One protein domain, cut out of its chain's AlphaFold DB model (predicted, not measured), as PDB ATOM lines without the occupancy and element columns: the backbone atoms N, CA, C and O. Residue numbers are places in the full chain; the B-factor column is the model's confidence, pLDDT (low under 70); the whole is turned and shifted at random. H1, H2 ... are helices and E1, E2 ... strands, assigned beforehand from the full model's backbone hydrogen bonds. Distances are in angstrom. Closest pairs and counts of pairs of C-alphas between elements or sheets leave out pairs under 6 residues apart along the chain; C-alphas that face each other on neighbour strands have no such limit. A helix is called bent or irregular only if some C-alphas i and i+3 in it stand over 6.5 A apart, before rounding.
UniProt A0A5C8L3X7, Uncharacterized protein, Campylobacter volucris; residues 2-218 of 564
ATOM      1  N   LYS A   2     206.192 142.468 206.380       39.22
ATOM      2  CA  LYS A   2     205.056 143.388 206.562       39.22
ATOM      3  C   LYS A   2     204.266 143.354 205.249       39.22
ATOM      4  O   LYS A   2     204.855 143.688 204.229       39.22
ATOM      5  N   ARG A   3     203.003 142.907 205.263       46.62
ATOM      6  CA  ARG A   3     202.116 143.040 204.096       46.62
ATOM      7  C   ARG A   3     202.018 144.523 203.755       46.62
ATOM      8  O   ARG A   3     201.716 145.326 204.643       46.62
ATOM      9  N   ASN A   4     202.326 144.887 202.516       54.78
ATOM     10  CA  ASN A   4     202.172 146.260 202.044       54.78
ATOM     11  C   ASN A   4     200.692 146.461 201.711       54.78
ATOM     12  O   ASN A   4     200.274 146.300 200.570       54.78
ATOM     13  N   ILE A   5     199.897 146.749 202.742       60.12
ATOM     14  CA  ILE A   5     198.460 146.973 202.608       60.12
ATOM     15  C   ILE A   5     198.236 148.462 202.372       60.12
ATOM     16  O   ILE A   5     198.464 149.283 203.265       60.12
ATOM     17  N   HIS A   6     197.763 148.810 201.181       66.75
ATOM     18  CA  HIS A   6     197.224 150.132 200.894       66.75
ATOM     19  C   HIS A   6     195.697 150.047 200.865       66.75
ATOM     20  O   HIS A   6     195.116 149.543 199.904       66.75
ATOM     21  N   ASN A   7     195.049 150.505 201.937       71.44
ATOM     22  CA  ASN A   7     193.590 150.535 202.029       71.44
ATOM     23  C   ASN A   7     193.039 151.679 201.171       71.44
ATOM     24  O   ASN A   7     193.338 152.841 201.431       71.44
ATOM     25  N   ILE A   8     192.228 151.330 200.173       74.88
ATOM     26  CA  ILE A   8     191.562 152.271 199.264       74.88
ATOM     27  C   ILE A   8     190.117 152.514 199.732       74.88
ATOM     28  O   ILE A   8     189.676 153.654 199.797       74.88
ATOM     29  N   GLU A   9     189.395 151.443 200.083       80.19
ATOM     30  CA  GLU A   9     187.972 151.444 200.476       80.19
ATOM     31  C   GLU A   9     187.057 152.384 199.656       80.19
ATOM     32  O   GLU A   9     186.204 153.084 200.203       80.19
ATOM     33  N   LEU A  10     187.178 152.359 198.325       81.81
ATOM     34  CA  LEU A  10     186.333 153.155 197.426       81.81
ATOM     35  C   LEU A  10     185.131 152.355 196.933       81.81
ATOM     36  O   LEU A  10     185.292 151.258 196.407       81.81
ATOM     37  N   GLU A  11     183.931 152.918 197.052       81.56
ATOM     38  CA  GLU A  11     182.713 152.312 196.512       81.56
ATOM     39  C   GLU A  11     182.550 152.658 195.027       81.56
ATOM     40  O   GLU A  11     182.539 153.832 194.655       81.56
ATOM     41  N   ILE A  12     182.336 151.648 194.185       80.75
ATOM     42  CA  ILE A  12     181.831 151.862 192.830       80.75
ATOM     43  C   ILE A  12     180.410 152.445 192.951       80.75
ATOM     44  O   ILE A  12     179.540 151.804 193.557       80.75
ATOM     45  N   PRO A  13     180.127 153.638 192.393       76.88
ATOM     46  CA  PRO A  13     178.946 154.416 192.752       76.88
ATOM     47  C   PRO A  13     177.618 153.656 192.668       76.88
ATOM     48  O   PRO A  13     177.193 153.220 191.591       76.88
ATOM     49  N   ASN A  14     176.922 153.598 193.809       69.00
ATOM     50  CA  ASN A  14     175.617 152.963 194.002       69.00
ATOM     51  C   ASN A  14     175.584 151.455 193.710       69.00
ATOM     52  O   ASN A  14     174.529 150.961 193.342       69.00
ATOM     53  N   SER A  15     176.698 150.728 193.844       71.25
ATOM     54  CA  SER A  15     176.760 149.289 193.527       71.25
ATOM     55  C   SER A  15     176.951 148.371 194.736       71.25
ATOM     56  O   SER A  15     176.724 147.171 194.616       71.25
ATOM     57  N   GLY A  16     177.411 148.888 195.881       69.50
ATOM     58  CA  GLY A  16     177.893 148.060 196.990       69.50
ATOM     59  C   GLY A  16     179.197 147.297 196.707       69.50
ATOM     60  O   GLY A  16     179.652 146.555 197.576       69.50
ATOM     61  N   ILE A  17     179.815 147.459 195.532       76.88
ATOM     62  CA  ILE A  17     181.130 146.906 195.191       76.88
ATOM     63  C   ILE A  17     182.200 147.908 195.618       76.88
ATOM     64  O   ILE A  17     182.111 149.093 195.309       76.88
ATOM     65  N   PHE A  18     183.223 147.425 196.311       78.25
ATOM     66  CA  PHE A  18     184.329 148.216 196.823       78.25
ATOM     67  C   PHE A  18     185.650 147.803 196.198       78.25
ATOM     68  O   PHE A  18     185.993 146.624 196.150       78.25
ATOM     69  N   ILE A  19     186.445 148.796 195.831       83.25
ATOM     70  CA  ILE A  19     187.878 148.656 195.635       83.25
ATOM     71  C   ILE A  19     188.503 148.732 197.031       83.25
ATOM     72  O   ILE A  19     188.626 149.810 197.611       83.25
ATOM     73  N   LYS A  20     188.808 147.576 197.623       80.62
ATOM     74  CA  LYS A  20     189.222 147.483 199.031       80.62
ATOM     75  C   LYS A  20     190.637 147.991 199.253       80.62
ATOM     76  O   LYS A  20     190.876 148.738 200.200       80.62
ATOM     77  N   GLY A  21     191.555 147.642 198.366       77.75
ATOM     78  CA  GLY A  21     192.944 148.046 198.491       77.75
ATOM     79  C   GLY A  21     193.871 147.284 197.565       77.75
ATOM     80  O   GLY A  21     193.433 146.410 196.813       77.75
ATOM     81  N   LEU A  22     195.151 147.628 197.660       78.44
ATOM     82  CA  LEU A  22     196.260 146.854 197.116       78.44
ATOM     83  C   LEU A  22     196.894 146.083 198.278       78.44
ATOM     84  O   LEU A  22     197.451 146.703 199.183       78.44
ATOM     85  N   ASP A  23     196.772 144.756 198.272       70.19
ATOM     86  CA  ASP A  23     197.486 143.863 199.197       70.19
ATOM     87  C   ASP A  23     198.498 143.061 198.378       70.19
ATOM     88  O   ASP A  23     198.116 142.404 197.412       70.19
ATOM     89  N   ASP A  24     199.787 143.178 198.705       72.06
ATOM     90  CA  ASP A  24     200.889 142.529 197.980       72.06
ATOM     91  C   ASP A  24     200.802 142.711 196.441       72.06
ATOM     92  O   ASP A  24     200.843 141.746 195.680       72.06
ATOM     93  N   GLU A  25     200.644 143.964 195.983       78.88
ATOM     94  CA  GLU A  25     200.480 144.341 194.561       78.88
ATOM     95  C   GLU A  25     199.221 143.770 193.876       78.88
ATOM     96  O   GLU A  25     199.157 143.697 192.646       78.88
ATOM     97  N   LYS A  26     198.195 143.384 194.645       82.44
ATOM     98  CA  LYS A  26     196.925 142.866 194.116       82.44
ATOM     99  C   LYS A  26     195.761 143.769 194.499       82.44
ATOM    100  O   LYS A  26     195.436 143.930 195.676       82.44
ATOM    101  N   LEU A  27     195.112 144.338 193.490       84.56
ATOM    102  CA  LEU A  27     193.886 145.110 193.607       84.56
ATOM    103  C   LEU A  27     192.742 144.170 193.978       84.56
ATOM    104  O   LEU A  27     192.326 143.323 193.185       84.56
ATOM    105  N   THR A  28     192.217 144.332 195.185       84.69
ATOM    106  CA  THR A  28     191.071 143.552 195.647       84.69
ATOM    107  C   THR A  28     189.784 144.317 195.384       84.69
ATOM    108  O   THR A  28     189.542 145.370 195.982       84.69
ATOM    109  N   ILE A  29     188.937 143.764 194.524       82.06
ATOM    110  CA  ILE A  29     187.571 144.236 194.302       82.06
ATOM    111  C   ILE A  29     186.635 143.300 195.054       82.06
ATOM    112  O   ILE A  29     186.693 142.084 194.874       82.06
ATOM    113  N   SER A  30     185.785 143.853 195.919       76.69
ATOM    114  CA  SER A  30     184.895 143.051 196.745       76.69
ATOM    115  C   SER A  30     183.509 143.633 196.952       76.69
ATOM    116  O   SER A  30     183.362 144.826 197.179       76.69
ATOM    117  N   LEU A  31     182.486 142.779 196.922       71.44
ATOM    118  CA  LEU A  31     181.110 143.163 197.232       71.44
ATOM    119  C   LEU A  31     180.873 143.243 198.752       71.44
ATOM    120  O   LEU A  31     181.041 142.251 199.466       71.44
ATOM    121  N   ASP A  32     180.397 144.394 199.232       69.56
ATOM    122  CA  ASP A  32     179.825 144.570 200.569       69.56
ATOM    123  C   ASP A  32     178.307 144.328 200.522       69.56
ATOM    124  O   ASP A  32     177.522 145.146 200.031       69.56
ATOM    125  N   LEU A  33     177.876 143.187 201.067       62.91
ATOM    126  CA  LEU A  33     176.469 142.791 201.054       62.91
ATOM    127  C   LEU A  33     175.578 143.723 201.887       62.91
ATOM    128  O   LEU A  33     174.423 143.955 201.523       62.91
ATOM    129  N   ALA A  34     176.075 144.244 203.010       61.91
ATOM    130  CA  ALA A  34     175.291 145.126 203.866       61.91
ATOM    131  C   ALA A  34     174.955 146.420 203.116       61.91
ATOM    132  O   ALA A  34     173.795 146.849 203.099       61.91
ATOM    133  N   ARG A  35     175.959 146.981 202.432       67.50
ATOM    134  CA  ARG A  35     175.821 148.159 201.567       67.50
ATOM    135  C   ARG A  35     174.896 147.876 200.382       67.50
ATOM    136  O   ARG A  35     173.950 148.628 200.153       67.50
ATOM    137  N   PHE A  36     175.100 146.752 199.696       70.12
ATOM    138  CA  PHE A  36     174.265 146.327 198.572       70.12
ATOM    139  C   PHE A  36     172.780 146.222 198.959       70.12
ATOM    140  O   PHE A  36     171.913 146.815 198.318       70.12
ATOM    141  N   ILE A  37     172.473 145.534 200.067       63.75
ATOM    142  CA  ILE A  37     171.101 145.404 200.583       63.75
ATOM    143  C   ILE A  37     170.541 146.762 201.016       63.75
ATOM    144  O   ILE A  37     169.338 146.993 200.891       63.75
ATOM    145  N   GLN A  38     171.366 147.669 201.539       65.50
ATOM    146  CA  GLN A  38     170.911 149.010 201.896       65.50
ATOM    147  C   GLN A  38     170.487 149.818 200.664       65.50
ATOM    148  O   GLN A  38     169.465 150.503 200.732       65.50
ATOM    149  N   ILE A  39     171.240 149.726 199.567       67.12
ATOM    150  CA  ILE A  39     170.979 150.456 198.318       67.12
ATOM    151  C   ILE A  39     169.765 149.867 197.593       67.12
ATOM    152  O   ILE A  39     168.848 150.592 197.211       67.12
ATOM    153  N   TYR A  40     169.726 148.543 197.443       67.00
ATOM    154  CA  TYR A  40     168.758 147.867 196.577       67.00
ATOM    155  C   TYR A  40     167.625 147.168 197.326       67.00
ATOM    156  O   TYR A  40     166.713 146.622 196.707       67.00
ATOM    157  N   GLY A  41     167.632 147.206 198.659       63.78
ATOM    158  CA  GLY A  41     166.695 146.466 199.501       63.78
ATOM    159  C   GLY A  41     165.230 146.739 199.184       63.78
ATOM    160  O   GLY A  41     164.437 145.803 199.191       63.78
ATOM    161  N   ASP A  42     164.856 147.981 198.876       63.41
ATOM    162  CA  ASP A  42     163.465 148.317 198.561       63.41
ATOM    163  C   ASP A  42     163.056 147.883 197.138       63.41
ATOM    164  O   ASP A  42     161.940 147.384 196.981       63.41
ATOM    165  N   LYS A  43     163.975 147.914 196.154       62.91
ATOM    166  CA  LYS A  43     163.771 147.319 194.814       62.91
ATOM    167  C   LYS A  43     163.627 145.794 194.877       62.91
ATOM    168  O   LYS A  43     162.703 145.225 194.304       62.91
ATOM    169  N   ILE A  44     164.488 145.129 195.653       61.28
ATOM    170  CA  ILE A  44     164.427 143.676 195.901       61.28
ATOM    171  C   ILE A  44     163.046 143.266 196.442       61.28
ATOM    172  O   ILE A  44     162.551 142.172 196.176       61.28
ATOM    173  N   ILE A  45     162.401 144.140 197.215       57.81
ATOM    174  CA  ILE A  45     161.098 143.861 197.827       57.81
ATOM    175  C   ILE A  45     159.949 144.136 196.872       57.81
ATOM    176  O   ILE A  45     158.980 143.372 196.888       57.81
ATOM    177  N   SER A  46     160.039 145.198 196.066       59.16
ATOM    178  CA  SER A  46     159.026 145.511 195.055       59.16
ATOM    179  C   SER A  46     158.986 144.466 193.941       59.16
ATOM    180  O   SER A  46     157.899 144.137 193.478       59.16
ATOM    181  N   LEU A  47     160.134 143.881 193.582       54.69
ATOM    182  CA  LEU A  47     160.260 142.833 192.556       54.69
ATOM    183  C   LEU A  47     159.615 141.488 192.946       54.69
ATOM    184  O   LEU A  47     159.425 140.596 192.118       54.69
ATOM    185  N   GLY A  48     159.187 141.324 194.199       55.34
ATOM    186  CA  GLY A  48     158.387 140.164 194.568       55.34
ATOM    187  C   GLY A  48     159.185 138.855 194.477       55.34
ATOM    188  O   GLY A  48     160.108 138.659 195.264       55.34
ATOM    189  N   ASP A  49     158.710 137.890 193.689       52.62
ATOM    190  CA  ASP A  49     159.382 136.599 193.429       52.62
ATOM    191  C   ASP A  49     159.978 136.534 192.008       52.62
ATOM    192  O   ASP A  49     160.547 135.510 191.647       52.62
ATOM    193  N   LYS A  50     159.856 137.619 191.229       50.44
ATOM    194  CA  LYS A  50     160.468 137.809 189.910       50.44
ATOM    195  C   LYS A  50     161.646 138.757 190.085       50.44
ATOM    196  O   LYS A  50     161.523 139.959 189.869       50.44
ATOM    197  N   LEU A  51     162.746 138.238 190.607       52.28
ATOM    198  CA  LEU A  51     163.959 139.029 190.730       52.28
ATOM    199  C   LEU A  51     164.720 138.882 189.409       52.28
ATOM    200  O   LEU A  51     165.183 137.787 189.108       52.28
ATOM    201  N   ASP A  52     164.830 139.947 188.620       53.78
ATOM    202  CA  ASP A  52     165.879 140.010 187.607       53.78
ATOM    203  C   ASP A  52     167.145 140.506 188.313       53.78
ATOM    204  O   ASP A  52     167.224 141.653 188.760       53.78
ATOM    205  N   ALA A  53     168.099 139.600 188.528       50.06
ATOM    206  CA  ALA A  53     169.350 139.941 189.192       50.06
ATOM    207  C   ALA A  53     170.175 140.946 188.364       50.06
ATOM    208  O   ALA A  53     170.933 141.725 188.952       50.06
ATOM    209  N   GLY A  54     169.972 140.981 187.040       51.56
ATOM    210  CA  GLY A  54     170.608 141.916 186.118       51.56
ATOM    211  C   GLY A  54     170.187 143.370 186.339       51.56
ATOM    212  O   GLY A  54     171.030 144.258 186.261       51.56
ATOM    213  N   GLU A  55     168.930 143.633 186.718       52.81
ATOM    214  CA  GLU A  55     168.437 145.003 186.972       52.81
ATOM    215  C   GLU A  55     168.859 145.578 188.338       52.81
ATOM    216  O   GLU A  55     168.718 146.778 188.612       52.81
ATOM    217  N   LEU A  56     169.319 144.716 189.248       55.62
ATOM    218  CA  LEU A  56     169.538 145.085 190.644       55.62
ATOM    219  C   LEU A  56     170.946 145.544 190.958       55.62
ATOM    220  O   LEU A  56     171.127 146.215 191.964       55.62
ATOM    221  N   ALA A  57     171.939 145.187 190.162       61.41
ATOM    222  CA  ALA A  57     173.327 145.435 190.500       61.41
ATOM    223  C   ALA A  57     174.063 145.953 189.279       61.41
ATOM    224  O   ALA A  57     174.042 145.319 188.227       61.41
ATOM    225  N   LYS A  58     174.732 147.100 189.435       69.69
ATOM    226  CA  LYS A  58     175.511 147.665 188.338       69.69
ATOM    227  C   LYS A  58     176.559 146.657 187.858       69.69
ATOM    228  O   LYS A  58     177.205 146.030 188.702       69.69
ATOM    229  N   PRO A  59     176.728 146.500 186.545       77.06
ATOM    230  CA  PRO A  59     177.765 145.658 185.976       77.06
ATOM    231  C   PRO A  59     179.155 146.165 186.360       77.06
ATOM    232  O   PRO A  59     179.391 147.372 186.475       77.06
ATOM    233  N   LEU A  60     180.076 145.231 186.575       84.44
ATOM    234  CA  LEU A  60     181.478 145.545 186.816       84.44
ATOM    235  C   LEU A  60     182.215 145.560 185.477       84.44
ATOM    236  O   LEU A  60     182.195 144.571 184.750       84.44
ATOM    237  N   ASN A  61     182.883 146.668 185.168       89.62
ATOM    238  CA  ASN A  61     183.709 146.796 183.972       89.62
ATOM    239  C   ASN A  61     184.978 147.635 184.233       89.62
ATOM    240  O   ASN A  61     185.013 148.426 185.179       89.62
ATOM    241  N   PRO A  62     186.045 147.485 183.428       91.38
ATOM    242  CA  PRO A  62     187.279 148.249 183.572       91.38
ATOM    243  C   PRO A  62     187.070 149.759 183.577       91.38
ATOM    244  O   PRO A  62     187.703 150.444 184.377       91.38
ATOM    245  N   TYR A  63     186.155 150.270 182.746       91.44
ATOM    246  CA  TYR A  63     185.849 151.697 182.668       91.44
ATOM    247  C   TYR A  63     185.389 152.256 184.017       91.44
ATOM    248  O   TYR A  63     185.939 153.251 184.486       91.44
ATOM    249  N   ILE A  64     184.415 151.617 184.678       88.56
ATOM    250  CA  ILE A  64     183.892 152.123 185.951       88.56
ATOM    251  C   ILE A  64     184.928 152.009 187.072       88.56
ATOM    252  O   ILE A  64     184.996 152.899 187.921       88.56
ATOM    253  N   ILE A  65     185.775 150.972 187.055       90.19
ATOM    254  CA  ILE A  65     186.880 150.830 188.015       90.19
ATOM    255  C   ILE A  65     187.904 151.951 187.787       90.19
ATOM    256  O   ILE A  65     188.223 152.687 188.719       90.19
ATOM    257  N   TYR A  66     188.364 152.122 186.546       92.81
ATOM    258  CA  TYR A  66     189.311 153.161 186.140       92.81
ATOM    259  C   TYR A  66     188.802 154.559 186.497       92.81
ATOM    260  O   TYR A  66     189.494 155.317 187.175       92.81
ATOM    261  N   LYS A  67     187.564 154.879 186.111       92.00
ATOM    262  CA  LYS A  67     186.934 156.171 186.386       92.00
ATOM    263  C   LYS A  67     186.828 156.438 187.886       92.00
ATOM    264  O   LYS A  67     187.206 157.516 188.328       92.00
ATOM    265  N   THR A  68     186.391 155.447 188.668       90.50
ATOM    266  CA  THR A  68     186.304 155.578 190.133       90.50
ATOM    267  C   THR A  68     187.680 155.855 190.745       90.50
ATOM    268  O   THR A  68     187.793 156.686 191.643       90.50
ATOM    269  N   LEU A  69     188.741 155.203 190.258       90.12
ATOM    270  CA  LEU A  69     190.106 155.430 190.742       90.12
ATOM    271  C   LEU A  69     190.661 156.809 190.347       90.12
ATOM    272  O   LEU A  69     191.316 157.452 191.167       90.12
ATOM    273  N   GLU A  70     190.419 157.260 189.114       92.69
ATOM    274  CA  GLU A  70     190.888 158.561 188.607       92.69
ATOM    275  C   GLU A  70     190.164 159.735 189.284       92.69
ATOM    276  O   GLU A  70     190.818 160.661 189.759       92.69
ATOM    277  N   GLU A  71     188.831 159.676 189.407       93.06
ATOM    278  CA  GLU A  71     188.021 160.734 190.044       93.06
ATOM    279  C   GLU A  71     188.351 160.923 191.531       93.06
ATOM    280  O   GLU A  71     188.185 162.016 192.065       93.06
ATOM    281  N   ASN A  72     188.846 159.873 192.196       88.81
ATOM    282  CA  ASN A  72     189.289 159.928 193.590       88.81
ATOM    283  C   ASN A  72     190.812 160.107 193.736       88.81
ATOM    284  O   ASN A  72     191.323 160.031 194.849       88.81
ATOM    285  N   HIS A  73     191.543 160.335 192.638       89.31
ATOM    286  CA  HIS A  73     192.999 160.538 192.615       89.31
ATOM    287  C   HIS A  73     193.831 159.392 193.230       89.31
ATOM    288  O   HIS A  73     194.924 159.617 193.747       89.31
ATOM    289  N   ILE A  74     193.333 158.151 193.157       87.75
ATOM    290  CA  ILE A  74     193.962 156.947 193.739       87.75
ATOM    291  C   ILE A  74     194.455 155.974 192.651       87.75
ATOM    292  O   ILE A  74     195.098 154.970 192.944       87.75
ATOM    293  N   ASN A  75     194.256 156.282 191.364       89.38
ATOM    294  CA  ASN A  75     194.739 155.440 190.263       89.38
ATOM    295  C   ASN A  75     196.274 155.397 190.111       89.38
ATOM    296  O   ASN A  75     196.759 154.847 189.131       89.38
ATOM    297  N   ASN A  76     197.058 155.966 191.027       88.44
ATOM    298  CA  ASN A  76     198.517 155.902 191.009       88.44
ATOM    299  C   ASN A  76     199.022 155.299 192.321       88.44
ATOM    300  O   ASN A  76     198.767 155.838 193.396       88.44
ATOM    301  N   PHE A  77     199.762 154.198 192.221       84.00
ATOM    302  CA  PHE A  77     200.426 153.562 193.348       84.00
ATOM    303  C   PHE A  77     201.920 153.432 193.047       84.00
ATOM    304  O   PHE A  77     202.314 152.799 192.068       84.00
ATOM    305  N   ASN A  78     202.761 154.047 193.884       84.00
ATOM    306  CA  ASN A  78     204.221 154.075 193.728       84.00
ATOM    307  C   ASN A  78     204.707 154.546 192.338       84.00
ATOM    308  O   ASN A  78     205.694 154.035 191.815       84.00
ATOM    309  N   GLY A  79     204.022 155.520 191.732       84.00
ATOM    310  CA  GLY A  79     204.390 156.074 190.424       84.00
ATOM    311  C   GLY A  79     203.863 155.278 189.227       84.00
ATOM    312  O   GLY A  79     204.085 155.687 188.091       84.00
ATOM    313  N   ILE A  80     203.143 154.177 189.459       89.12
ATOM    314  CA  ILE A  80     202.570 153.319 188.420       89.12
ATOM    315  C   ILE A  80     201.048 153.431 188.478       89.12
ATOM    316  O   ILE A  80     200.449 153.352 189.552       89.12
ATOM    317  N   LYS A  81     200.398 153.596 187.319       92.00
ATOM    318  CA  LYS A  81     198.934 153.592 187.276       92.00
ATOM    319  C   LYS A  81     198.379 152.216 187.639       92.00
ATOM    320  O   LYS A  81     198.879 151.224 187.117       92.00
ATOM    321  N   ILE A  82     197.344 152.137 188.476       90.50
ATOM    322  CA  ILE A  82     196.718 150.851 188.825       90.50
ATOM    323  C   ILE A  82     196.075 150.240 187.579       90.50
ATOM    324  O   ILE A  82     196.366 149.095 187.215       90.50
ATOM    325  N   ILE A  83     195.250 151.044 186.907       94.69
ATOM    326  CA  ILE A  83     194.697 150.752 185.589       94.69
ATOM    327  C   ILE A  83     195.123 151.862 184.638       94.69
ATOM    328  O   ILE A  83     194.831 153.037 184.851       94.69
ATOM    329  N   GLU A  84     195.803 151.496 183.565       95.75
ATOM    330  CA  GLU A  84     196.182 152.421 182.506       95.75
ATOM    331  C   GLU A  84     195.252 152.232 181.306       95.75
ATOM    332  O   GLU A  84     195.198 151.154 180.713       95.75
ATOM    333  N   LYS A  85     194.511 153.288 180.959       95.81
ATOM    334  CA  LYS A  85     193.687 153.342 179.752       95.81
ATOM    335  C   LYS A  85     194.548 153.825 178.584       95.81
ATOM    336  O   LYS A  85     195.046 154.948 178.616       95.81
ATOM    337  N   VAL A  86     194.691 152.983 177.569       94.56
ATOM    338  CA  VAL A  86     195.347 153.300 176.294       94.56
ATOM    339  C   VAL A  86     194.298 153.209 175.198       94.56
ATOM    340  O   VAL A  86     193.449 152.327 175.233       94.56
ATOM    341  N   GLU A  87     194.333 154.117 174.236       92.75
ATOM    342  CA  GLU A  87     193.394 154.120 173.119       92.75
ATOM    343  C   GLU A  87     194.180 154.061 171.813       92.75
ATOM    344  O   GLU A  87     195.076 154.880 171.592       92.75
ATOM    345  N   ASP A  88     193.867 153.073 170.978       84.62
ATOM    346  CA  ASP A  88     194.340 152.996 169.598       84.62
ATOM    347  C   ASP A  88     193.208 153.380 168.622       84.62
ATOM    348  O   ASP A  88     192.130 153.837 169.029       84.62
ATOM    349  N   GLU A  89     193.460 153.272 167.315       79.50
ATOM    350  CA  GLU A  89     192.489 153.661 166.284       79.50
ATOM    351  C   GLU A  89     191.143 152.934 166.441       79.50
ATOM    352  O   GLU A  89     190.096 153.561 166.259       79.50
ATOM    353  N   ASN A  90     191.151 151.669 166.876       81.19
ATOM    354  CA  ASN A  90     189.979 150.788 166.856       81.19
ATOM    355  C   ASN A  90     189.509 150.342 168.250       81.19
ATOM    356  O   ASN A  90     188.339 149.998 168.416       81.19
ATOM    357  N   ASN A  91     190.393 150.337 169.251       89.12
ATOM    358  CA  ASN A  91     190.138 149.762 170.564       89.12
ATOM    359  C   ASN A  91     190.587 150.664 171.716       89.12
ATOM    360  O   ASN A  91     191.582 151.386 171.648       89.12
ATOM    361  N   ILE A  92     189.883 150.528 172.834       94.56
ATOM    362  CA  ILE A  92     190.345 150.962 174.148       94.56
ATOM    363  C   ILE A  92     190.947 149.749 174.864       94.56
ATOM    364  O   ILE A  92     190.343 148.680 174.959       94.56
ATOM    365  N   ILE A  93     192.149 149.908 175.396       96.06
ATOM    366  CA  ILE A  93     192.866 148.876 176.134       96.06
ATOM    367  C   ILE A  93     192.991 149.312 177.587       96.06
ATOM    368  O   ILE A  93     193.591 150.343 177.898       96.06
ATOM    369  N   TYR A  94     192.456 148.489 178.484       96.50
ATOM    370  CA  TYR A  94     192.610 148.653 179.924       96.50
ATOM    371  C   TYR A  94     193.733 147.750 180.433       96.50
ATOM    372  O   TYR A  94     193.567 146.538 180.582       96.50
ATOM    373  N   ASN A  95     194.893 148.342 180.698       96.56
ATOM    374  CA  ASN A  95     196.044 147.644 181.254       96.56
ATOM    375  C   ASN A  95     195.951 147.606 182.781       96.56
ATOM    376  O   ASN A  95     196.153 148.621 183.448       96.56
ATOM    377  N   PHE A  96     195.693 146.427 183.340       96.19
ATOM    378  CA  PHE A  96     195.779 146.171 184.774       96.19
ATOM    379  C   PHE A  96     197.239 145.881 185.127       96.19
ATOM    380  O   PHE A  96     197.761 144.800 184.840       96.19
ATOM    381  N   ASN A  97     197.918 146.869 185.716       93.81
ATOM    382  CA  ASN A  97     199.346 146.775 186.049       93.81
ATOM    383  C   ASN A  97     199.611 145.984 187.340       93.81
ATOM    384  O   ASN A  97     200.724 145.509 187.557       93.81
ATOM    385  N   PHE A  98     198.580 145.828 188.166       92.31
ATOM    386  CA  PHE A  98     198.587 145.096 189.429       92.31
ATOM    387  C   PHE A  98     197.691 143.861 189.314       92.31
ATOM    388  O   PHE A  98     196.834 143.795 188.428       92.31
ATOM    389  N   GLY A  99     197.897 142.873 190.187       90.38
ATOM    390  CA  GLY A  99     197.069 141.667 190.182       90.38
ATOM    391  C   GLY A  99     195.620 142.011 190.509       90.38
ATOM    392  O   GLY A  99     195.351 143.026 191.144       90.38
ATOM    393  N   LEU A 100     194.678 141.181 190.085       91.06
ATOM    394  CA  LEU A 100     193.258 141.392 190.339       91.06
ATOM    395  C   LEU A 100     192.732 140.250 191.194       91.06
ATOM    396  O   LEU A 100     192.778 139.093 190.791       91.06
ATOM    397  N   ILE A 101     192.194 140.570 192.364       87.81
ATOM    398  CA  ILE A 101     191.424 139.618 193.158       87.81
ATOM    399  C   ILE A 101     189.971 140.053 193.088       87.81
ATOM    400  O   ILE A 101     189.590 141.086 193.643       87.81
ATOM    401  N   LEU A 102     189.152 139.240 192.434       84.06
ATOM    402  CA  LEU A 102     187.711 139.366 192.518       84.06
ATOM    403  C   LEU A 102     187.234 138.535 193.712       84.06
ATOM    404  O   LEU A 102     187.305 137.303 193.716       84.06
ATOM    405  N   HIS A 103     186.800 139.228 194.759       74.88
ATOM    406  CA  HIS A 103     186.512 138.655 196.066       74.88
ATOM    407  C   HIS A 103     185.049 138.856 196.473       74.88
ATOM    408  O   HIS A 103     184.533 139.966 196.397       74.88
ATOM    409  N   ALA A 104     184.390 137.849 197.050       55.97
ATOM    410  CA  ALA A 104     183.131 138.084 197.758       55.97
ATOM    411  C   ALA A 104     182.925 137.119 198.942       55.97
ATOM    412  O   ALA A 104     183.104 135.913 198.805       55.97
ATOM    413  N   PHE A 105     182.459 137.688 200.066       51.34
ATOM    414  CA  PHE A 105     182.036 137.069 201.339       51.34
ATOM    415  C   PHE A 105     183.123 136.538 202.288       51.34
ATOM    416  O   PHE A 105     183.238 135.336 202.514       51.34
ATOM    417  N   ILE A 106     183.793 137.451 203.002       38.56
ATOM    418  CA  ILE A 106     184.339 137.147 204.335       38.56
ATOM    419  C   ILE A 106     183.586 137.998 205.354       38.56
ATOM    420  O   ILE A 106     183.775 139.205 205.443       38.56
ATOM    421  N   GLY A 107     182.716 137.353 206.118       38.38
ATOM    422  CA  GLY A 107     182.000 137.992 207.210       38.38
ATOM    423  C   GLY A 107     180.771 137.191 207.570       38.38
ATOM    424  O   GLY A 107     179.940 136.883 206.723       38.38
ATOM    425  N   ASN A 108     180.673 136.799 208.834       40.91
ATOM    426  CA  ASN A 108     179.536 136.087 209.387       40.91
ATOM    427  C   ASN A 108     178.280 136.964 209.201       40.91
ATOM    428  O   ASN A 108     177.995 137.794 210.058       40.91
ATOM    429  N   ILE A 109     177.549 136.788 208.086       46.12
ATOM    430  CA  ILE A 109     176.374 137.582 207.655       46.12
ATOM    431  C   ILE A 109     175.378 137.803 208.806       46.12
ATOM    432  O   ILE A 109     174.638 138.782 208.840       46.12
ATOM    433  N   GLN A 110     175.363 136.895 209.782       43.19
ATOM    434  CA  GLN A 110     174.582 137.023 210.999       43.19
ATOM    435  C   GLN A 110     174.901 138.309 211.796       43.19
ATOM    436  O   GLN A 110     173.963 139.009 212.162       43.19
ATOM    437  N   LYS A 111     176.179 138.678 211.983       45.34
ATOM    438  CA  LYS A 111     176.593 139.917 212.678       45.34
ATOM    439  C   LYS A 111     176.180 141.181 211.916       45.34
ATOM    440  O   LYS A 111     175.668 142.118 212.529       45.34
ATOM    441  N   ASP A 112     176.328 141.200 210.594       44.91
ATOM    442  CA  ASP A 112     175.985 142.375 209.775       44.91
ATOM    443  C   ASP A 112     174.467 142.570 209.682       44.91
ATOM    444  O   ASP A 112     173.956 143.683 209.830       44.91
ATOM    445  N   ILE A 113     173.714 141.472 209.556       47.81
ATOM    446  CA  ILE A 113     172.250 141.485 209.642       47.81
ATOM    447  C   ILE A 113     171.787 141.946 211.026       47.81
ATOM    448  O   ILE A 113     170.822 142.704 211.107       47.81
ATOM    449  N   ASP A 114     172.430 141.512 212.110       48.38
ATOM    450  CA  ASP A 114     172.064 141.937 213.465       48.38
ATOM    451  C   ASP A 114     172.368 143.434 213.692       48.38
ATOM    452  O   ASP A 114     171.570 144.140 214.316       48.38
ATOM    453  N   THR A 115     173.411 143.965 213.050       45.41
ATOM    454  CA  THR A 115     173.737 145.404 213.018       45.41
ATOM    455  C   THR A 115     172.701 146.217 212.220       45.41
ATOM    456  O   THR A 115     172.260 147.285 212.657       45.41
ATOM    457  N   ILE A 116     172.227 145.692 211.082       47.16
ATOM    458  CA  ILE A 116     171.143 146.290 210.277       47.16
ATOM    459  C   ILE A 116     169.785 146.189 211.001       47.16
ATOM    460  O   ILE A 116     168.973 147.122 210.942       47.16
ATOM    461  N   LYS A 117     169.524 145.084 211.718       48.03
ATOM    462  CA  LYS A 117     168.313 144.887 212.539       48.03
ATOM    463  C   LYS A 117     168.189 145.948 213.628       48.03
ATOM    464  O   LYS A 117     167.081 146.446 213.835       48.03
ATOM    465  N   LEU A 118     169.298 146.312 214.274       43.50
ATOM    466  CA  LEU A 118     169.332 147.304 215.354       43.50
ATOM    467  C   LEU A 118     168.946 148.717 214.890       43.50
ATOM    468  O   LEU A 118     168.321 149.451 215.650       43.50
ATOM    469  N   LYS A 119     169.229 149.095 213.636       48.34
ATOM    470  CA  LYS A 119     168.979 150.468 213.155       48.34
ATOM    471  C   LYS A 119     167.572 150.741 212.602       48.34
ATOM    472  O   LYS A 119     167.230 151.911 212.451       48.34
ATOM    473  N   LYS A 120     166.744 149.737 212.253       50.22
ATOM    474  CA  LYS A 120     165.571 150.013 211.379       50.22
ATOM    475  C   LYS A 120     164.232 149.304 211.645       50.22
ATOM    476  O   LYS A 120     163.354 149.399 210.783       50.22
ATOM    477  N   LEU A 121     163.969 148.596 212.752       44.44
ATOM    478  CA  LEU A 121     162.830 147.647 212.797       44.44
ATOM    479  C   LEU A 121     161.690 147.879 213.823       44.44
ATOM    480  O   LEU A 121     161.696 147.323 214.909       44.44
ATOM    481  N   LYS A 122     160.591 148.528 213.371       39.94
ATOM    482  CA  LYS A 122     159.193 148.262 213.810       39.94
ATOM    483  C   LYS A 122     158.338 147.543 212.726       39.94
ATOM    484  O   LYS A 122     158.446 147.865 211.542       39.94
ATOM    485  N   LYS A 123     157.564 146.552 213.217       44.97
ATOM    486  CA  LYS A 123     156.349 145.764 212.828       44.97
ATOM    487  C   LYS A 123     156.067 145.104 211.439       44.97
ATOM    488  O   LYS A 123     156.010 145.726 210.383       44.97
ATOM    489  N   LEU A 124     155.751 143.798 211.548       37.84
ATOM    490  CA  LEU A 124     154.891 142.839 210.799       37.84
ATOM    491  C   LEU A 124     154.915 142.715 209.256       37.84
ATOM    492  O   LEU A 124     155.069 141.587 208.787       37.84
ATOM    493  N   LYS A 125     154.912 143.782 208.436       48.47
ATOM    494  CA  LYS A 125     155.192 143.642 206.973       48.47
ATOM    495  C   LYS A 125     156.623 143.124 206.706       48.47
ATOM    496  O   LYS A 125     156.941 142.601 205.640       48.47
ATOM    497  N   LYS A 126     157.479 143.206 207.728       51.06
ATOM    498  CA  LYS A 126     158.893 142.819 207.731       51.06
ATOM    499  C   LYS A 126     159.194 141.323 207.866       51.06
ATOM    500  O   LYS A 126     160.286 140.927 207.484       51.06
ATOM    501  N   LEU A 127     158.268 140.475 208.321       41.41
ATOM    502  CA  LEU A 127     158.517 139.022 208.421       41.41
ATOM    503  C   LEU A 127     158.525 138.324 207.046       41.41
ATOM    504  O   LEU A 127     159.366 137.458 206.804       41.41
ATOM    505  N   LYS A 128     157.676 138.763 206.100       49.34
ATOM    506  CA  LYS A 128     157.771 138.366 204.677       49.34
ATOM    507  C   LYS A 128     159.044 138.925 204.012       49.34
ATOM    508  O   LYS A 128     159.718 138.178 203.306       49.34
ATOM    509  N   LYS A 129     159.419 140.183 204.310       49.94
ATOM    510  CA  LYS A 129     160.688 140.838 203.895       49.94
ATOM    511  C   LYS A 129     161.909 140.014 204.350       49.94
ATOM    512  O   LYS A 129     162.783 139.723 203.545       49.94
ATOM    513  N   LEU A 130     161.910 139.533 205.597       45.34
ATOM    514  CA  LEU A 130     162.957 138.681 206.182       45.34
ATOM    515  C   LEU A 130     163.061 137.291 205.538       45.34
ATOM    516  O   LEU A 130     164.175 136.825 205.334       45.34
ATOM    517  N   LYS A 131     161.944 136.633 205.188       48.56
ATOM    518  CA  LYS A 131     161.978 135.348 204.459       48.56
ATOM    519  C   LYS A 131     162.552 135.489 203.039       48.56
ATOM    520  O   LYS A 131     163.280 134.602 202.613       48.56
ATOM    521  N   LYS A 132     162.286 136.599 202.332       51.06
ATOM    522  CA  LYS A 132     162.883 136.884 201.006       51.06
ATOM    523  C   LYS A 132     164.368 137.259 201.093       51.06
ATOM    524  O   LYS A 132     165.168 136.735 200.332       51.06
ATOM    525  N   LEU A 133     164.761 138.046 202.097       48.19
ATOM    526  CA  LEU A 133     166.174 138.286 202.435       48.19
ATOM    527  C   LEU A 133     166.920 137.000 202.829       48.19
ATOM    528  O   LEU A 133     168.107 136.876 202.564       48.19
ATOM    529  N   LYS A 134     166.229 136.023 203.431       48.28
ATOM    530  CA  LYS A 134     166.794 134.701 203.745       48.28
ATOM    531  C   LYS A 134     167.037 133.845 202.490       48.28
ATOM    532  O   LYS A 134     168.000 133.097 202.484       48.28
ATOM    533  N   LYS A 135     166.249 134.016 201.420       47.72
ATOM    534  CA  LYS A 135     166.553 133.435 200.095       47.72
ATOM    535  C   LYS A 135     167.774 134.091 199.443       47.72
ATOM    536  O   LYS A 135     168.637 133.398 198.934       47.72
ATOM    537  N   LEU A 136     167.911 135.413 199.554       48.34
ATOM    538  CA  LEU A 136     169.140 136.131 199.165       48.34
ATOM    539  C   LEU A 136     170.360 135.727 200.016       48.34
ATOM    540  O   LEU A 136     171.483 135.769 199.541       48.34
ATOM    541  N   LYS A 137     170.142 135.293 201.265       43.38
ATOM    542  CA  LYS A 137     171.164 134.692 202.142       43.38
ATOM    543  C   LYS A 137     171.569 133.274 201.698       43.38
ATOM    544  O   LYS A 137     172.674 132.844 202.016       43.38
ATOM    545  N   GLU A 138     170.691 132.549 201.006       43.75
ATOM    546  CA  GLU A 138     170.981 131.239 200.397       43.75
ATOM    547  C   GLU A 138     171.681 131.384 199.032       43.75
ATOM    548  O   GLU A 138     172.449 130.499 198.653       43.75
ATOM    549  N   ALA A 139     171.528 132.536 198.363       44.97
ATOM    550  CA  ALA A 139     172.346 132.973 197.230       44.97
ATOM    551  C   ALA A 139     173.763 133.355 197.702       44.97
ATOM    552  O   ALA A 139     174.131 134.522 197.836       44.97
ATOM    553  N   LYS A 140     174.554 132.336 198.048       45.19
ATOM    554  CA  LYS A 140     175.972 132.478 198.383       45.19
ATOM    555  C   LYS A 140     176.716 133.070 197.181       45.19
ATOM    556  O   LYS A 140     176.746 132.431 196.140       45.19
ATOM    557  N   ALA A 141     177.387 134.201 197.397       50.91
ATOM    558  CA  ALA A 141     178.331 134.814 196.465       50.91
ATOM    559  C   ALA A 141     177.710 135.393 195.180       50.91
ATOM    560  O   ALA A 141     177.185 134.671 194.349       50.91
ATOM    561  N   PHE A 142     177.764 136.719 195.034       53.66
ATOM    562  CA  PHE A 142     177.172 137.450 193.919       53.66
ATOM    563  C   PHE A 142     178.186 138.471 193.402       53.66
ATOM    564  O   PHE A 142     178.704 139.274 194.175       53.66
ATOM    565  N   LEU A 143     178.434 138.461 192.099       53.62
ATOM    566  CA  LEU A 143     178.603 139.692 191.339       53.62
ATOM    567  C   LEU A 143     177.605 139.653 190.177       53.62
ATOM    568  O   LEU A 143     177.232 138.575 189.706       53.62
ATOM    569  N   SER A 144     177.163 140.843 189.772       64.06
ATOM    570  CA  SER A 144     176.409 141.111 188.545       64.06
ATOM    571  C   SER A 144     177.239 140.781 187.303       64.06
ATOM    572  O   SER A 144     178.357 140.269 187.402       64.06
ATOM    573  N   HIS A 145     176.706 141.099 186.121       73.31
ATOM    574  CA  HIS A 145     177.447 141.004 184.871       73.31
ATOM    575  C   HIS A 145     178.837 141.651 184.991       73.31
ATOM    576  O   HIS A 145     178.972 142.816 185.370       73.31
ATOM    577  N   CYS A 146     179.871 140.873 184.684       84.31
ATOM    578  CA  CYS A 146     181.257 141.319 184.720       84.31
ATOM    579  C   CYS A 146     181.800 141.310 183.293       84.31
ATOM    580  O   CYS A 146     181.937 140.242 182.695       84.31
ATOM    581  N   PHE A 147     182.113 142.491 182.768       90.06
ATOM    582  CA  PHE A 147     182.643 142.680 181.423       90.06
ATOM    583  C   PHE A 147     184.048 143.247 181.514       90.06
ATOM    584  O   PHE A 147     184.218 144.412 181.843       90.06
ATOM    585  N   PHE A 148     185.062 142.441 181.216       93.31
ATOM    586  CA  PHE A 148     186.439 142.914 181.037       93.31
ATOM    587  C   PHE A 148     186.776 143.194 179.570       93.31
ATOM    588  O   PHE A 148     187.879 143.637 179.244       93.31
ATOM    589  N   SER A 149     185.793 143.007 178.703       93.00
ATOM    590  CA  SER A 149     185.835 143.283 177.279       93.00
ATOM    591  C   SER A 149     184.431 143.551 176.764       93.00
ATOM    592  O   SER A 149     183.471 142.952 177.261       93.00
ATOM    593  N   TYR A 150     184.319 144.362 175.720       91.12
ATOM    594  CA  TYR A 150     183.066 144.539 175.001       91.12
ATOM    595  C   TYR A 150     183.333 144.890 173.541       91.12
ATOM    596  O   TYR A 150     184.189 145.725 173.244       91.12
ATOM    597  N   GLU A 151     182.587 144.257 172.643       87.31
ATOM    598  CA  GLU A 151     182.701 144.442 171.202       87.31
ATOM    599  C   GLU A 151     181.310 144.583 170.586       87.31
ATOM    600  O   GLU A 151     180.407 143.801 170.888       87.31
ATOM    601  N   ILE A 152     181.150 145.586 169.722       83.88
ATOM    602  CA  ILE A 152     179.951 145.768 168.907       83.88
ATOM    603  C   ILE A 152     180.272 145.338 167.480       83.88
ATOM    604  O   ILE A 152     181.185 145.863 166.847       83.88
ATOM    605  N   ILE A 153     179.476 144.406 166.962       74.00
ATOM    606  CA  ILE A 153     179.520 143.993 165.560       74.00
ATOM    607  C   ILE A 153     178.454 144.799 164.808       74.00
ATOM    608  O   ILE A 153     177.262 144.564 164.990       74.00
ATOM    609  N   GLY A 154     178.871 145.758 163.976       72.75
ATOM    610  CA  GLY A 154     177.967 146.574 163.155       72.75
ATOM    611  C   GLY A 154     178.383 148.041 163.040       72.75
ATOM    612  O   GLY A 154     179.414 148.452 163.566       72.75
ATOM    613  N   ASP A 155     177.574 148.838 162.336       76.69
ATOM    614  CA  ASP A 155     177.827 150.272 162.166       76.69
ATOM    615  C   ASP A 155     177.413 151.060 163.419       76.69
ATOM    616  O   ASP A 155     176.236 151.361 163.638       76.69
ATOM    617  N   VAL A 156     178.406 151.423 164.234       78.44
ATOM    618  CA  VAL A 156     178.234 152.211 165.466       78.44
ATOM    619  C   VAL A 156     177.547 153.557 165.194       78.44
ATOM    620  O   VAL A 156     176.829 154.052 166.064       78.44
ATOM    621  N   ALA A 157     177.700 154.137 163.994       79.44
ATOM    622  CA  ALA A 157     177.083 155.420 163.642       79.44
ATOM    623  C   ALA A 157     175.548 155.352 163.569       79.44
ATOM    624  O   ALA A 157     174.882 156.386 163.635       79.44
ATOM    625  N   THR A 158     174.985 154.144 163.468       84.44
ATOM    626  CA  THR A 158     173.534 153.920 163.436       84.44
ATOM    627  C   THR A 158     172.903 153.791 164.824       84.44
ATOM    628  O   THR A 158     171.677 153.844 164.933       84.44
ATOM    629  N   ILE A 159     173.707 153.668 165.889       83.75
ATOM    630  CA  ILE A 159     173.210 153.459 167.255       83.75
ATOM    631  C   ILE A 159     172.681 154.789 167.829       83.75
ATOM    632  O   ILE A 159     173.426 155.772 167.909       83.75
ATOM    633  N   PRO A 160     171.410 154.856 168.273       88.12
ATOM    634  CA  PRO A 160     170.852 156.035 168.928       88.12
ATOM    635  C   PRO A 160     171.678 156.493 170.141       88.12
ATOM    636  O   PRO A 160     172.144 155.689 170.944       88.12
ATOM    637  N   LYS A 161     171.782 157.814 170.353       85.56
ATOM    638  CA  LYS A 161     172.550 158.395 171.477       85.56
ATOM    639  C   LYS A 161     172.145 157.857 172.853       85.56
ATOM    640  O   LYS A 161     173.005 157.693 173.710       85.56
ATOM    641  N   ILE A 162     170.855 157.586 173.060       87.44
ATOM    642  CA  ILE A 162     170.355 157.058 174.335       87.44
ATOM    643  C   ILE A 162     170.806 155.613 174.578       87.44
ATOM    644  O   ILE A 162     171.118 155.243 175.704       87.44
ATOM    645  N   GLU A 163     170.916 154.812 173.516       85.38
ATOM    646  CA  GLU A 163     171.445 153.451 173.601       85.38
ATOM    647  C   GLU A 163     172.952 153.469 173.850       85.38
ATOM    648  O   GLU A 163     173.429 152.709 174.684       85.38
ATOM    649  N   LEU A 164     173.697 154.392 173.232       83.81
ATOM    650  CA  LEU A 164     175.121 154.591 173.527       83.81
ATOM    651  C   LEU A 164     175.374 154.944 175.003       83.81
ATOM    652  O   LEU A 164     176.343 154.469 175.594       83.81
ATOM    653  N   GLU A 165     174.507 155.752 175.616       84.19
ATOM    654  CA  GLU A 165     174.617 156.093 177.037       84.19
ATOM    655  C   GLU A 165     174.328 154.887 177.945       84.19
ATOM    656  O   GLU A 165     175.054 154.659 178.918       84.19
ATOM    657  N   ASN A 166     173.339 154.062 177.589       84.44
ATOM    658  CA  ASN A 166     173.082 152.794 178.275       84.44
ATOM    659  C   ASN A 166     174.269 151.835 178.125       84.44
ATOM    660  O   ASN A 166     174.763 151.316 179.121       84.44
ATOM    661  N   LEU A 167     174.820 151.690 176.915       87.06
ATOM    662  CA  LEU A 167     175.979 150.835 176.653       87.06
ATOM    663  C   LEU A 167     177.204 151.240 177.480       87.06
ATOM    664  O   LEU A 167     177.941 150.393 177.994       87.06
ATOM    665  N   LYS A 168     177.407 152.544 177.663       85.75
ATOM    666  CA  LYS A 168     178.467 153.069 178.523       85.75
ATOM    667  C   LYS A 168     178.260 152.717 179.992       85.75
ATOM    668  O   LYS A 168     179.214 152.340 180.671       85.75
ATOM    669  N   ASN A 169     177.035 152.841 180.490       79.94
ATOM    670  CA  ASN A 169     176.719 152.565 181.890       79.94
ATOM    671  C   ASN A 169     176.708 151.060 182.203       79.94
ATOM    672  O   ASN A 169     177.195 150.660 183.263       79.94
ATOM    673  N   ASP A 170     176.213 150.249 181.270       79.69
ATOM    674  CA  ASP A 170     175.969 148.821 181.470       79.69
ATOM    675  C   ASP A 170     177.155 147.951 181.029       79.69
ATOM    676  O   ASP A 170     177.433 146.896 181.592       79.69
ATOM    677  N   TYR A 171     177.926 148.400 180.048       85.75
ATOM    678  CA  TYR A 171     179.034 147.613 179.515       85.75
ATOM    679  C   TYR A 171     180.353 148.364 179.554       85.75
ATOM    680  O   TYR A 171     181.368 147.777 179.217       85.75
ATOM    681  N   GLY A 172     180.394 149.631 179.974       86.94
ATOM    682  CA  GLY A 172     181.625 150.425 179.926       86.94
ATOM    683  C   GLY A 172     182.037 150.807 178.502       86.94
ATOM    684  O   GLY A 172     183.196 151.143 178.279       86.94
ATOM    685  N   TYR A 173     181.116 150.733 177.536       89.19
ATOM    686  CA  TYR A 173     181.386 151.074 176.143       89.19
ATOM    687  C   TYR A 173     181.541 152.587 175.960       89.19
ATOM    688  O   TYR A 173     180.624 153.364 176.221       89.19
ATOM    689  N   GLU A 174     182.698 153.025 175.476       88.06
ATOM    690  CA  GLU A 174     183.010 154.448 175.298       88.06
ATOM    691  C   GLU A 174     183.089 154.857 173.821       88.06
ATOM    692  O   GLU A 174     183.838 155.761 173.463       88.06
ATOM    693  N   GLY A 175     182.309 154.201 172.956       86.06
ATOM    694  CA  GLY A 175     182.287 154.482 171.514       86.06
ATOM    695  C   GLY A 175     183.305 153.686 170.694       86.06
ATOM    696  O   GLY A 175     183.336 153.832 169.477       86.06
ATOM    697  N   LYS A 176     184.104 152.836 171.348       88.62
ATOM    698  CA  LYS A 176     185.032 151.879 170.739       88.62
ATOM    699  C   LYS A 176     184.962 150.547 171.472       88.62
ATOM    700  O   LYS A 176     184.657 150.511 172.669       88.62
ATOM    701  N   ASN A 177     185.294 149.474 170.760       91.44
ATOM    702  CA  ASN A 177     185.503 148.166 171.369       91.44
ATOM    703  C   ASN A 177     186.588 148.277 172.440       91.44
ATOM    704  O   ASN A 177     187.504 149.096 172.327       91.44
ATOM    705  N   TYR A 178     186.497 147.476 173.495       93.62
ATOM    706  CA  TYR A 178     187.542 147.463 174.505       93.62
ATOM    707  C   TYR A 178     187.878 146.062 174.980       93.62
ATOM    708  O   TYR A 178     187.045 145.155 174.976       93.62
ATOM    709  N   LYS A 179     189.119 145.914 175.439       94.75
ATOM    710  CA  LYS A 179     189.634 144.691 176.057       94.75
ATOM    711  C   LYS A 179     190.557 145.014 177.220       94.75
ATOM    712  O   LYS A 179     191.099 146.120 177.319       94.75
ATOM    713  N   SER A 180     190.759 144.027 178.082       96.50
ATOM    714  CA  SER A 180     191.669 144.135 179.218       96.50
ATOM    715  C   SER A 180     192.942 143.330 178.991       96.50
ATOM    716  O   SER A 180     192.913 142.228 178.443       96.50
ATOM    717  N   ILE A 181     194.061 143.880 179.458       97.56
ATOM    718  CA  ILE A 181     195.335 143.168 179.562       97.56
ATOM    719  C   ILE A 181     195.707 143.110 181.038       97.56
ATOM    720  O   ILE A 181     195.912 144.143 181.679       97.56
ATOM    721  N   PHE A 182     195.815 141.900 181.577       97.56
ATOM    722  CA  PHE A 182     196.203 141.659 182.963       97.56
ATOM    723  C   PHE A 182     197.692 141.343 183.021       97.56
ATOM    724  O   PHE A 182     198.125 140.269 182.599       97.56
ATOM    725  N   LYS A 183     198.500 142.282 183.532       96.19
ATOM    726  CA  LYS A 183     199.964 142.119 183.606       96.19
ATOM    727  C   LYS A 183     200.415 141.215 184.760       96.19
ATOM    728  O   LYS A 183     201.564 140.781 184.789       96.19
ATOM    729  N   LYS A 184     199.526 140.960 185.718       95.38
ATOM    730  CA  LYS A 184     199.752 140.217 186.964       95.38
ATOM    731  C   LYS A 184     198.600 139.239 187.211       95.38
ATOM    732  O   LYS A 184     197.672 139.167 186.407       95.38
ATOM    733  N   GLU A 185     198.690 138.458 188.283       94.62
ATOM    734  CA  GLU A 185     197.783 137.343 188.548       94.62
ATOM    735  C   GLU A 185     196.325 137.790 188.695       94.62
ATOM    736  O   GLU A 185     196.032 138.804 189.336       94.62
ATOM    737  N   VAL A 186     195.407 136.982 188.166       93.62
ATOM    738  CA  VAL A 186     193.962 137.166 188.315       93.62
ATOM    739  C   VAL A 186     193.392 136.016 189.138       93.62
ATOM    740  O   VAL A 186     193.484 134.848 188.758       93.62
ATOM    741  N   TYR A 187     192.773 136.352 190.265       90.81
ATOM    742  CA  TYR A 187     192.125 135.402 191.157       90.81
ATOM    743  C   TYR A 187     190.621 135.636 191.196       90.81
ATOM    744  O   TYR A 187     190.164 136.738 191.502       90.81
ATOM    745  N   ILE A 188     189.856 134.584 190.913       87.12
ATOM    746  CA  ILE A 188     188.393 134.602 190.985       87.12
ATOM    747  C   ILE A 188     187.976 133.720 192.159       87.12
ATOM    748  O   ILE A 188     188.137 132.500 192.122       87.12
ATOM    749  N   ASN A 189     187.462 134.341 193.222       80.88
ATOM    750  CA  ASN A 189     187.282 133.669 194.516       80.88
ATOM    751  C   ASN A 189     185.809 133.453 194.887       80.88
ATOM    752  O   ASN A 189     185.491 133.242 196.057       80.88
ATOM    753  N   TYR A 190     184.890 133.568 193.930       75.38
ATOM    754  CA  TYR A 190     183.456 133.594 194.201       75.38
ATOM    755  C   TYR A 190     182.648 133.042 193.015       75.38
ATOM    756  O   TYR A 190     183.153 132.961 191.899       75.38
ATOM    757  N   SER A 191     181.397 132.652 193.273       76.88
ATOM    758  CA  SER A 191     180.460 132.170 192.250       76.88
ATOM    759  C   SER A 191     179.788 133.330 191.506       76.88
ATOM    760  O   SER A 191     179.339 134.286 192.137       76.88
ATOM    761  N   CYS A 192     179.663 133.231 190.183       74.56
ATOM    762  CA  CYS A 192     179.014 134.244 189.346       74.56
ATOM    763  C   CYS A 192     177.653 133.742 188.863       74.56
ATOM    764  O   CYS A 192     177.578 132.691 188.228       74.56
ATOM    765  N   PHE A 193     176.586 134.491 189.140       72.88
ATOM    766  CA  PHE A 193     175.262 134.211 188.575       72.88
ATOM    767  C   PHE A 193     175.205 134.614 187.112       72.88
ATOM    768  O   PHE A 193     174.842 133.808 186.258       72.88
ATOM    769  N   GLU A 194     175.643 135.838 186.838       77.00
ATOM    770  CA  GLU A 194     175.764 136.325 185.479       77.00
ATOM    771  C   GLU A 194     177.048 135.864 184.814       77.00
ATOM    772  O   GLU A 194     178.016 135.443 185.457       77.00
ATOM    773  N   ARG A 195     177.030 135.947 183.487       83.88
ATOM    774  CA  ARG A 195     178.150 135.548 182.654       83.88
ATOM    775  C   ARG A 195     179.338 136.475 182.893       83.88
ATOM    776  O   ARG A 195     179.194 137.696 182.991       83.88
ATOM    777  N   LEU A 196     180.512 135.866 182.990       88.12
ATOM    778  CA  LEU A 196     181.787 136.557 183.114       88.12
ATOM    779  C   LEU A 196     182.438 136.639 181.731       88.12
ATOM    780  O   LEU A 196     182.708 135.603 181.126       88.12
ATOM    781  N   TYR A 197     182.667 137.856 181.239       92.00
ATOM    782  CA  TYR A 197     183.167 138.103 179.888       92.00
ATOM    783  C   TYR A 197     184.605 138.618 179.915       92.00
ATOM    784  O   TYR A 197     184.878 139.716 180.406       92.00
ATOM    785  N   PHE A 198     185.502 137.825 179.342       95.06
ATOM    786  CA  PHE A 198     186.910 138.133 179.109       95.06
ATOM    787  C   PHE A 198     187.289 138.027 177.628       95.06
ATOM    788  O   PHE A 198     188.471 137.992 177.321       95.06
ATOM    789  N   SER A 199     186.327 137.962 176.705       95.19
ATOM    790  CA  SER A 199     186.607 137.843 175.270       95.19
ATOM    791  C   SER A 199     187.691 138.829 174.795       95.19
ATOM    792  O   SER A 199     187.746 139.980 175.222       95.19
ATOM    793  N   ASN A 200     188.599 138.387 173.928       95.56
ATOM    794  CA  ASN A 200     189.732 139.161 173.417       95.56
ATOM    795  C   ASN A 200     190.731 139.670 174.489       95.56
ATOM    796  O   ASN A 200     191.604 140.480 174.160       95.56
ATOM    797  N   CYS A 201     190.630 139.253 175.761       97.00
ATOM    798  CA  CYS A 201     191.565 139.665 176.814       97.00
ATOM    799  C   CYS A 201     192.896 138.907 176.745       97.00
ATOM    800  O   CYS A 201     193.009 137.806 176.200       97.00
ATOM    801  N   GLU A 202     193.916 139.494 177.364       98.12
ATOM    802  CA  GLU A 202     195.235 138.881 177.487       98.12
ATOM    803  C   GLU A 202     195.672 138.792 178.951       98.12
ATOM    804  O   GLU A 202     195.618 139.774 179.697       98.12
ATOM    805  N   PHE A 203     196.144 137.615 179.351       98.38
ATOM    806  CA  PHE A 203     196.620 137.329 180.699       98.38
ATOM    807  C   PHE A 203     198.114 137.031 180.646       98.38
ATOM    808  O   PHE A 203     198.533 135.977 180.172       98.38
ATOM    809  N   LYS A 204     198.928 137.973 181.130       98.12
ATOM    810  CA  LYS A 204     200.395 137.852 181.156       98.12
ATOM    811  C   LYS A 204     200.916 136.995 182.312       98.12
ATOM    812  O   LYS A 204     202.108 136.721 182.370       98.12
ATOM    813  N   SER A 205     200.045 136.643 183.250       96.81
ATOM    814  CA  SER A 205     200.361 135.898 184.465       96.81
ATOM    815  C   SER A 205     199.188 134.985 184.833       96.81
ATOM    816  O   SER A 205     198.146 135.003 184.174       96.81
ATOM    817  N   LYS A 206     199.373 134.178 185.879       96.25
ATOM    818  CA  LYS A 206     198.449 133.134 186.324       96.25
ATOM    819  C   LYS A 206     197.001 133.610 186.456       96.25
ATOM    820  O   LYS A 206     196.724 134.617 187.113       96.25
ATOM    821  N   VAL A 207     196.072 132.788 185.969       95.62
ATOM    822  CA  VAL A 207     194.631 132.927 186.233       95.62
ATOM    823  C   VAL A 207     194.170 131.736 187.060       95.62
ATOM    824  O   VAL A 207     194.322 130.582 186.663       95.62
ATOM    825  N   SER A 208     193.625 131.980 188.247       93.56
ATOM    826  CA  SER A 208     193.324 130.890 189.175       93.56
ATOM    827  C   SER A 208     192.039 131.113 189.938       93.56
ATOM    828  O   SER A 208     191.723 132.213 190.385       93.56
ATOM    829  N   LEU A 209     191.350 130.012 190.192       87.25
ATOM    830  CA  LEU A 209     190.301 129.973 191.194       87.25
ATOM    831  C   LEU A 209     190.964 129.744 192.554       87.25
ATOM    832  O   LEU A 209     191.555 128.685 192.785       87.25
ATOM    833  N   HIS A 210     190.929 130.729 193.454       72.31
ATOM    834  CA  HIS A 210     191.395 130.527 194.826       72.31
ATOM    835  C   HIS A 210     190.222 130.152 195.724       72.31
ATOM    836  O   HIS A 210     189.245 130.884 195.876       72.31
ATOM    837  N   ARG A 211     190.356 128.993 196.371       62.50
ATOM    838  CA  ARG A 211     189.506 128.608 197.494       62.50
ATOM    839  C   ARG A 211     190.042 129.319 198.723       62.50
ATOM    840  O   ARG A 211     191.185 129.095 199.099       62.50
ATOM    841  N   ILE A 212     189.235 130.177 199.330       49.78
ATOM    842  CA  ILE A 212     189.594 130.771 200.616       49.78
ATOM    843  C   ILE A 212     189.357 129.709 201.693       49.78
ATOM    844  O   ILE A 212     188.310 129.052 201.710       49.78
ATOM    845  N   ASP A 213     190.377 129.506 202.525       39.81
ATOM    846  CA  ASP A 213     190.510 128.401 203.473       39.81
ATOM    847  C   ASP A 213     189.246 128.134 204.308       39.81
ATOM    848  O   ASP A 213     188.640 129.033 204.892       39.81
ATOM    849  N   GLY A 214     188.877 126.850 204.394       43.62
ATOM    850  CA  GLY A 214     187.892 126.323 205.347       43.62
ATOM    851  C   GLY A 214     186.485 126.042 204.809       43.62
ATOM    852  O   GLY A 214     185.699 125.417 205.520       43.62
ATOM    853  N   SER A 215     186.145 126.430 203.573       47.75
ATOM    854  CA  SER A 215     184.850 126.071 202.971       47.75
ATOM    855  C   SER A 215     185.008 125.092 201.803       47.75
ATOM    856  O   SER A 215     185.701 125.366 200.829       47.75
ATOM    857  N   ASN A 216     184.313 123.952 201.865       52.66
ATOM    858  CA  ASN A 216     184.191 122.992 200.757       52.66
ATOM    859  C   ASN A 216     183.300 123.516 199.606       52.66
ATOM    860  O   ASN A 216     182.809 122.726 198.801       52.66
ATOM    861  N   ASN A 217     183.029 124.824 199.538       61.19
ATOM    862  CA  ASN A 217     182.122 125.374 198.539       61.19
ATOM    863  C   ASN A 217     182.824 125.409 197.174       61.19
ATOM    864  O   ASN A 217     183.905 125.976 197.023       61.19
ATOM    865  N   ILE A 218     182.196 124.778 196.190       74.38
ATOM    866  CA  ILE A 218     182.620 124.784 194.792       74.38
ATOM    867  C   ILE A 218     182.314 126.168 194.201       74.38
ATOM    868  O   ILE A 218     181.237 126.711 194.450       74.38
TER     869      ILE A 218
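Overview. This is residues 2 to 218 of the 564 residues of an uncharacterized protein of Campylobacter volucris (UniProt A0A5C8L3X7). The chain winds in stacked turns as a short three-sided coil: one side is part of a twisted six-stranded sheet, with E6, E8 and E9 in successive turns; the second is the sheet E4 E5 E7, meeting the first at a corner where E5 runs on into E6; the third is made of unnamed stretches, with residues 146 to 147 paired with 196 to 197. H3 caps one end of the coil, over both sheets, while H1, H2, H4 and H5 form a loose helical group beyond one end of the larger sheet and H6 lies out near H3; residues 117 to 127 and 158 to 163 stick out. The printed part has 217 residues with six named helices and nine named strands, in the order E1 E2 E3 H1 H2 H3 E4 E5 E6 H4 H5 H6 E7 E8 E9, and its class is mixed, helices and strands. Both sheets, E1 E2 E3 E6 E8 E9 and E4 E5 E7, are mixed. The whole is compact, with a radius of gyration of the C-alphas of 18.6 A and spans of 59 by 52 by 34 A.

Arrangement. The larger sheet runs E1, residues 5 to 11, E2, residues 17 to 23, E3, residues 26 to 31, E6, residues 99 to 104, E8, residues 186 to 188, and E9, residues 207 to 209. E1, E2 and E3 form a meander, each strand the antiparallel neighbour of the one before, with N 8 and O 20 at 2.9 A and N 18 and O 30 at 2.7 A. The next pairs are parallel: N 27 of E3 and O 99 of E6 are 2.7 A apart, N 187 of E8 and O 100 of E6 2.8 A, and N 208 of E9 and O 186 of E8 2.9 A, each within hydrogen-bond range. In the other sheet, E4, residues 83 to 87, and E5, residues 91 to 96, form a hairpin, with N 84 and O 95 at 2.9 A, and E7, residues 177 to 182, is parallel to E5, with N 92 and O 177 at 2.8 A. E5 runs on into E6 across two residues, at 82 degrees. H3, residues 62 to 71, is on both sheets: its height over the larger is 10.5 A, with C-alphas 10 and 68 at 7.7 A the closest to E1; over the smaller its height is 9.5 A, with C-alphas 66 and 83 at 5.9 A the closest to E4. H3 and the sheet E4 E5 E7 make two layers, a helix on one face of a sheet. H1, residues 33 to 46, only grazes the larger sheet with residues 33 to 36. H1 only just touches H4, residues 109 to 120, with 3 pairs of C-alphas within 8 A, the closest those of Ala 34 and Asp 112 at 6.6 A, at a steep tilt of 63 degrees, the same way. With residues 40 to 44 alone H1 only just touches H2, residues 53 to 56, with 3 pairs within 8 A, the closest C-alphas 40 and 56 at 6.6 A. H5, residues 125 to 138, is close to H1 but not clearly touching, with C-alphas 45 and 129 the closest at 6.8 A. H6, residues 161 to 171, is near H3. Every O i to N i+4 pair is within hydrogen-bond range in H3 and H6, against 8 of 10 in H1, 6 of 8 in H4 and 9 of 10 in H5; H2 is too short for such a pair.

Along the chain. E1 begins at C-alpha 5 (198.460, 146.973, 202.608) and measures 17.7 A; E2 and E7 measure 17.1 A each. H5 measures 21.1 A and H1 18.6 A; H1 is irregular, with C-alphas 39 and 42 at 7.8 A. H3 begins at C-alpha 62 (187.279, 148.249, 183.572), and E9 ends at C-alpha 209 (190.301, 129.973, 191.194).

Size, cuts and confidence. The two C-alphas farthest apart, those of Glu 89 and Lys 123, are 59.5 A apart. The printed part has no cut. The links H3 to E4, H5 to H6 and E8 to E9 are long, with 11, 22 and 18 residues. The mean pLDDT of the printed part is 73.7, and 81 residues are under 70, among them residues 37 to 58 and 104 to 144.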